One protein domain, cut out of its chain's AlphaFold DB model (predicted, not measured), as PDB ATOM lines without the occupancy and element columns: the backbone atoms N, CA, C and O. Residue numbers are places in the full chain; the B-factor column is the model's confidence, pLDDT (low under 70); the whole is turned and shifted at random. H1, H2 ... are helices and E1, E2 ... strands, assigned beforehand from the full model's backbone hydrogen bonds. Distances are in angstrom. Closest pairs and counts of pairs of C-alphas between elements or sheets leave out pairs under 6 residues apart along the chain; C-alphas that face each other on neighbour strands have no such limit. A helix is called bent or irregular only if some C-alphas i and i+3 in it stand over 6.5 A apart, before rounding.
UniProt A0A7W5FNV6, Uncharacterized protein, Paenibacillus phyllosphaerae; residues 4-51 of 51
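What this domain is: This is residues 4 to 51 of the 51 residues of an uncharacterized protein of Paenibacillus phyllosphaerae (UniProt A0A7W5FNV6). A helix, H1, leads through a turn of chain into a small hairpin, E1 and E2, and an unnamed tail then folds back past the hairpin, giving a flat ribbon of chain that winds back and forth. Residues 4 to 13 of H1 stick out free of the rest, and at the other end of the printed part residues 49 to 50 pair antiparallel with residues 31 to 32 of the hairpin's loop. The printed part has 48 residues, with one named helix and two named strands in the order H1, E1, E2; the sheet E1 - E2 is antiparallel. The class is mixed, helices and strands, with under half of the residues in named elements. The whole is only just loose, close to compact, with a radius of gyration of the C-alphas of 11.7 A and spans of 28 by 28 by 12 A.

Where its parts are: Find C-alpha 4 at (-4.116, 11.295, 25.554); from there H1, residues 4 to 17, runs 18.9 A to C-alpha 17 at (-16.480, 4.137, 13.250). H1 is irregular: C-alphas 9 and 12 are 7.2 A apart. Next look at E1, residues 24 to 26, 6.9 A long, and then E2, residues 34 to 36, 7.0 A long, ending at C-alpha 36 at (-13.864, 16.153, 9.651).

How they stand to each other: E1 and E2 form a hairpin, antiparallel with 173 degrees between their directions. The C-alphas of Gly 25 and Trp 35 face each other at 4.4 A. Look for N 26 and O 34 at 2.8 A, and N 36 and O 24 at 2.8 A, both within hydrogen-bond range. H1 and E2 are apart. In H1, 6 of 10 O i to N i+4 pairs are within hydrogen-bond range.

The domain as a whole: The two C-alphas farthest apart, those of Arg 19 and Glu 30, are 29.9 A apart. The printed part has no cut, and the links H1 to E1 and E1 to E2 are short. Residues 37 to 51 hold no named element. The mean pLDDT of the printed part is 81.7, and residues 15 to 18 are under 70.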
ATOM      1  N   VAL A   4      -4.430  12.708  25.804       74.31
ATOM      2  CA  VAL A   4      -4.116  11.295  25.554       74.31
ATOM      3  C   VAL A   4      -5.093  10.365  26.278       74.31
ATOM      4  O   VAL A   4      -5.570   9.405  25.678       74.31
ATOM      5  N   ASP A   5      -5.459  10.670  27.525       74.69
ATOM      6  CA  ASP A   5      -6.403   9.850  28.298       74.69
ATOM      7  C   ASP A   5      -7.800   9.874  27.670       74.69
ATOM      8  O   ASP A   5      -8.463   8.842  27.579       74.69
ATOM      9  N   ALA A   6      -8.227  11.043  27.180       75.88
ATOM     10  CA  ALA A   6      -9.492  11.189  26.468       75.88
ATOM     11  C   ALA A   6      -9.504  10.363  25.169       75.88
ATOM     12  O   ALA A   6     -10.469   9.653  24.898       75.88
ATOM     13  N   LEU A   7      -8.409  10.385  24.399       74.38
ATOM     14  CA  LEU A   7      -8.278   9.563  23.190       74.38
ATOM     15  C   LEU A   7      -8.338   8.065  23.508       74.38
ATOM     16  O   LEU A   7      -9.048   7.330  22.822       74.38
ATOM     17  N   ILE A   8      -7.651   7.617  24.565       80.19
ATOM     18  CA  ILE A   8      -7.670   6.213  25.003       80.19
ATOM     19  C   ILE A   8      -9.085   5.786  25.413       80.19
ATOM     20  O   ILE A   8      -9.529   4.708  25.021       80.19
ATOM     21  N   GLN A   9      -9.821   6.628  26.143       81.50
ATOM     22  CA  GLN A   9     -11.210   6.341  26.519       81.50
ATOM     23  C   GLN A   9     -12.149   6.247  25.309       81.50
ATOM     24  O   GLN A   9     -13.098   5.465  25.334       81.50
ATOM     25  N   CYS A  10     -11.871   6.987  24.234       76.50
ATOM     26  CA  CYS A  10     -12.670   6.952  23.011       76.50
ATOM     27  C   CYS A  10     -12.336   5.765  22.081       76.50
ATOM     28  O   CYS A  10     -13.171   5.389  21.255       76.50
ATOM     29  N   MET A  11     -11.154   5.140  22.206       80.38
ATOM     30  CA  MET A  11     -10.676   4.041  21.336       80.38
ATOM     31  C   MET A  11     -11.676   2.890  21.108       80.38
ATOM     32  O   MET A  11     -11.774   2.424  19.968       80.38
ATOM     33  N   PRO A  12     -12.441   2.410  22.110       79.94
ATOM     34  CA  PRO A  12     -13.416   1.339  21.896       79.94
ATOM     35  C   PRO A  12     -14.505   1.700  20.878       79.94
ATOM     36  O   PRO A  12     -14.959   0.828  20.140       79.94
ATOM     37  N   PHE A  13     -14.884   2.976  20.797       73.25
ATOM     38  CA  PHE A  13     -15.911   3.464  19.875       73.25
ATOM     39  C   PHE A  13     -15.362   3.672  18.457       73.25
ATOM     40  O   PHE A  13     -16.090   3.491  17.482       73.25
ATOM     41  N   PHE A  14     -14.060   3.946  18.318       73.25
ATOM     42  CA  PHE A  14     -13.415   4.098  17.010       73.25
ATOM     43  C   PHE A  14     -13.443   2.819  16.164       73.25
ATOM     44  O   PHE A  14     -13.564   2.905  14.945       73.25
ATOM     45  N   LYS A  15     -13.377   1.621  16.766       63.59
ATOM     46  CA  LYS A  15     -13.420   0.356  16.001       63.59
ATOM     47  C   LYS A  15     -14.697   0.194  15.169       63.59
ATOM     48  O   LYS A  15     -14.634  -0.412  14.102       63.59
ATOM     49  N   THR A  16     -15.820   0.717  15.654       63.16
ATOM     50  CA  THR A  16     -17.095   0.719  14.924       63.16
ATOM     51  C   THR A  16     -17.082   1.786  13.831       63.16
ATOM     52  O   THR A  16     -17.417   1.494  12.689       63.16
ATOM     53  N   VAL A  17     -16.579   2.980  14.156       66.06
ATOM     54  CA  VAL A  17     -16.480   4.137  13.250       66.06
ATOM     55  C   VAL A  17     -15.581   3.862  12.038       66.06
ATOM     56  O   VAL A  17     -15.893   4.310  10.949       66.06
ATOM     57  N   ILE A  18     -14.493   3.095  12.176       67.12
ATOM     58  CA  ILE A  18     -13.548   2.837  11.066       67.12
ATOM     59  C   ILE A  18     -14.147   1.937   9.965       67.12
ATOM     60  O   ILE A  18     -13.652   1.927   8.840       67.12
ATOM     61  N   ARG A  19     -15.181   1.142  10.272       75.25
ATOM     62  CA  ARG A  19     -15.799   0.227   9.293       75.25
ATOM     63  C   ARG A  19     -16.906   0.872   8.470       75.25
ATOM     64  O   ARG A  19     -17.291   0.300   7.453       75.25
ATOM     65  N   GLU A  20     -17.410   2.016   8.907       78.81
ATOM     66  CA  GLU A  20     -18.539   2.705   8.295       78.81
ATOM     67  C   GLU A  20     -18.120   4.106   7.852       78.81
ATOM     68  O   GLU A  20     -17.120   4.654   8.311       78.81
ATOM     69  N   ASP A  21     -18.862   4.687   6.916       83.56
ATOM     70  CA  ASP A  21     -18.618   6.061   6.500       83.56
ATOM     71  C   ASP A  21     -19.107   7.017   7.593       83.56
ATOM     72  O   ASP A  21     -20.309   7.180   7.802       83.56
ATOM     73  N   ALA A  22     -18.167   7.600   8.338       82.25
ATOM     74  CA  ALA A  22     -18.465   8.341   9.552       82.25
ATOM     75  C   ALA A  22     -17.694   9.662   9.622       82.25
ATOM     76  O   ALA A  22     -16.485   9.714   9.389       82.25
ATOM     77  N   ALA A  23     -18.412  10.739   9.949       86.12
ATOM     78  CA  ALA A  23     -17.821  12.048  10.209       86.12
ATOM     79  C   ALA A  23     -17.366  12.127  11.670       86.12
ATOM     80  O   ALA A  23     -17.991  11.540  12.559       86.12
ATOM     81  N   ILE A  24     -16.280  12.856  11.927       84.94
ATOM     82  CA  ILE A  24     -15.699  12.985  13.267       84.94
ATOM     83  C   ILE A  24     -15.786  14.444  13.693       84.94
ATOM     84  O   ILE A  24     -15.149  15.308  13.099       84.94
ATOM     85  N   GLY A  25     -16.537  14.698  14.762       86.69
ATOM     86  CA  GLY A  25     -16.640  16.006  15.399       86.69
ATOM     87  C   GLY A  25     -16.162  15.966  16.842       86.69
ATOM     88  O   GLY A  25     -16.543  15.074  17.599       86.69
ATOM     89  N   ILE A  26     -15.359  16.953  17.230       83.38
ATOM     90  CA  ILE A  26     -15.064  17.263  18.629       83.38
ATOM     91  C   ILE A  26     -15.710  18.613  18.910       83.38
ATOM     92  O   ILE A  26     -15.403  19.594  18.233       83.38
ATOM     93  N   TYR A  27     -16.588  18.647  19.906       85.88
ATOM     94  CA  TYR A  27     -17.278  19.842  20.378       85.88
ATOM     95  C   TYR A  27     -17.021  20.043  21.875       85.88
ATOM     96  O   TYR A  27     -16.877  19.073  22.623       85.88
ATOM     97  N   ASP A  28     -16.910  21.297  22.304       83.88
ATOM     98  CA  ASP A  28     -16.922  21.665  23.722       83.88
ATOM     99  C   ASP A  28     -18.335  22.132  24.130       83.88
ATOM    100  O   ASP A  28     -19.310  21.588  23.629       83.88
ATOM    101  N   ARG A  29     -18.504  23.051  25.089       87.38
ATOM    102  CA  ARG A  29     -19.845  23.563  25.448       87.38
ATOM    103  C   ARG A  29     -20.325  24.702  24.547       87.38
ATOM    104  O   ARG A  29     -21.484  25.088  24.657       87.38
ATOM    105  N   GLU A  30     -19.448  25.258  23.723       89.19
ATOM    106  CA  GLU A  30     -19.684  26.498  22.982       89.19
ATOM    107  C   GLU A  30     -19.469  26.327  21.475       89.19
ATOM    108  O   GLU A  30     -20.134  26.997  20.686       89.19
ATOM    109  N   LYS A  31     -18.540  25.458  21.059       88.62
ATOM    110  CA  LYS A  31     -18.080  25.376  19.669       88.62
ATOM    111  C   LYS A  31     -17.505  24.015  19.282       88.62
ATOM    112  O   LYS A  31     -17.192  23.176  20.126       88.62
ATOM    113  N   PHE A  32     -17.270  23.853  17.983       87.12
ATOM    114  CA  PHE A  32     -16.522  22.759  17.370       87.12
ATOM    115  C   PHE A  32     -15.031  23.121  17.212       87.12
ATOM    116  O   PHE A  32     -14.658  23.780  16.242       87.12
ATOM    117  N   PRO A  33     -14.130  22.717  18.127       83.19
ATOM    118  CA  PRO A  33     -12.685  22.820  17.917       83.19
ATOM    119  C   PRO A  33     -12.154  21.923  16.791       83.19
ATOM    120  O   PRO A  33     -11.066  22.190  16.288       83.19
ATOM    121  N   TYR A  34     -12.873  20.865  16.402       85.62
ATOM    122  CA  TYR A  34     -12.481  20.009  15.283       85.62
ATOM    123  C   TYR A  34     -13.696  19.377  14.610       85.62
ATOM    124  O   TYR A  34     -14.595  18.866  15.279       85.62
ATOM    125  N   TRP A  35     -13.670  19.345  13.283       88.19
ATOM    126  CA  TRP A  35     -14.618  18.605  12.471       88.19
ATOM    127  C   TRP A  35     -13.916  18.039  11.237       88.19
ATOM    128  O   TRP A  35     -13.111  18.717  10.598       88.19
ATOM    129  N   SER A  36     -14.225  16.791  10.908       86.94
ATOM    130  CA  SER A  36     -13.864  16.153   9.651       86.94
ATOM    131  C   SER A  36     -15.118  15.557   9.046       86.94
ATOM    132  O   SER A  36     -15.721  14.644   9.618       86.94
ATOM    133  N   ASP A  37     -15.468  16.055   7.864       88.88
ATOM    134  CA  ASP A  37     -16.494  15.455   7.028       88.88
ATOM    135  C   ASP A  37     -16.129  14.009   6.673       88.88
ATOM    136  O   ASP A  37     -14.959  13.613   6.633       88.88
ATOM    137  N   SER A  38     -17.165  13.240   6.377       87.56
ATOM    138  CA  SER A  38     -17.056  11.918   5.769       87.56
ATOM    139  C   SER A  38     -17.455  11.988   4.299       87.56
ATOM    140  O   SER A  38     -17.719  13.073   3.764       87.56
ATOM    141  N   HIS A  39     -17.504  10.850   3.611       84.12
ATOM    142  CA  HIS A  39     -17.922  10.858   2.215       84.12
ATOM    143  C   HIS A  39     -19.408  11.241   2.075       84.12
ATOM    144  O   HIS A  39     -19.753  12.049   1.206       84.12
ATOM    145  N   SER A  40     -20.270  10.717   2.950       86.31
ATOM    146  CA  SER A  40     -21.730  10.899   2.907       86.31
ATOM    147  C   SER A  40     -22.230  12.021   3.813       86.31
ATOM    148  O   SER A  40     -23.231  12.660   3.495       86.31
ATOM    149  N   VAL A  41     -21.550  12.289   4.931       83.56
ATOM    150  CA  VAL A  41     -21.912  13.365   5.865       83.56
ATOM    151  C   VAL A  41     -20.942  14.523   5.691       83.56
ATOM    152  O   VAL A  41     -19.802  14.447   6.155       83.56
ATOM    153  N   LYS A  42     -21.424  15.581   5.026       87.69
ATOM    154  CA  LYS A  42     -20.698  16.832   4.794       87.69
ATOM    155  C   LYS A  42     -21.415  18.006   5.443       87.69
ATOM    156  O   LYS A  42     -22.300  18.601   4.833       87.69
ATOM    157  N   LEU A  43     -21.068  18.288   6.694       85.88
ATOM    158  CA  LEU A  43     -21.612  19.432   7.432       85.88
ATOM    159  C   LEU A  43     -20.713  20.663   7.311       85.88
ATOM    160  O   LEU A  43     -21.188  21.771   7.540       85.88
ATOM    161  N   GLY A  44     -19.449  20.485   6.907       86.12
ATOM    162  CA  GLY A  44     -18.552  21.593   6.591       86.12
ATOM    163  C   GLY A  44     -18.269  22.519   7.773       86.12
ATOM    164  O   GLY A  44     -17.993  23.696   7.561       86.12
ATOM    165  N   PHE A  45     -18.363  22.022   9.011       88.94
ATOM    166  CA  PHE A  45     -18.050  22.837  10.175       88.94
ATOM    167  C   PHE A  45     -16.567  23.191  10.182       88.94
ATOM    168  O   PHE A  45     -15.691  22.334  10.070       88.94
ATOM    169  N   GLU A  46     -16.297  24.478  10.335       88.56
ATOM    170  CA  GLU A  46     -14.951  24.991  10.516       88.56
ATOM    171  C   GLU A  46     -14.599  25.046  12.005       88.56
ATOM    172  O   GLU A  46     -15.468  25.027  12.886       88.56
ATOM    173  N   VAL A  47     -13.303  25.143  12.296       85.06
ATOM    174  CA  VAL A  47     -12.818  25.314  13.667       85.06
ATOM    175  C   VAL A  47     -13.415  26.588  14.262       85.06
ATOM    176  O   VAL A  47     -13.197  27.687  13.758       85.06
ATOM    177  N   GLY A  48     -14.138  26.440  15.369       85.75
ATOM    178  CA  GLY A  48     -14.818  27.543  16.044       85.75
ATOM    179  C   GLY A  48     -16.270  27.749  15.626       85.75
ATOM    180  O   GLY A  48     -16.893  28.677  16.138       85.75
ATOM    181  N   THR A  49     -16.825  26.886  14.767       88.12
ATOM    182  CA  THR A  49     -18.268  26.882  14.491       88.12
ATOM    183  C   THR A  49     -19.032  26.730  15.809       88.12
ATOM    184  O   THR A  49     -18.690  25.828  16.579       88.12
ATOM    185  N   PRO A  50     -20.015  27.595  16.108       86.81
ATOM    186  CA  PRO A  50     -20.812  27.472  17.322       86.81
ATOM    187  C   PRO A  50     -21.645  26.187  17.307       86.81
ATOM    188  O   PRO A  50     -22.015  25.692  16.240       86.81
ATOM    189  N   LEU A  51     -21.902  25.657  18.501       78.44
ATOM    190  CA  LEU A  51     -22.799  24.519  18.713       78.44
ATOM    191  C   LEU A  51     -24.264  24.850  18.418       78.44
ATOM    192  O   LEU A  51     -24.719  25.941  18.833       78.44
TER     193      LEU A  51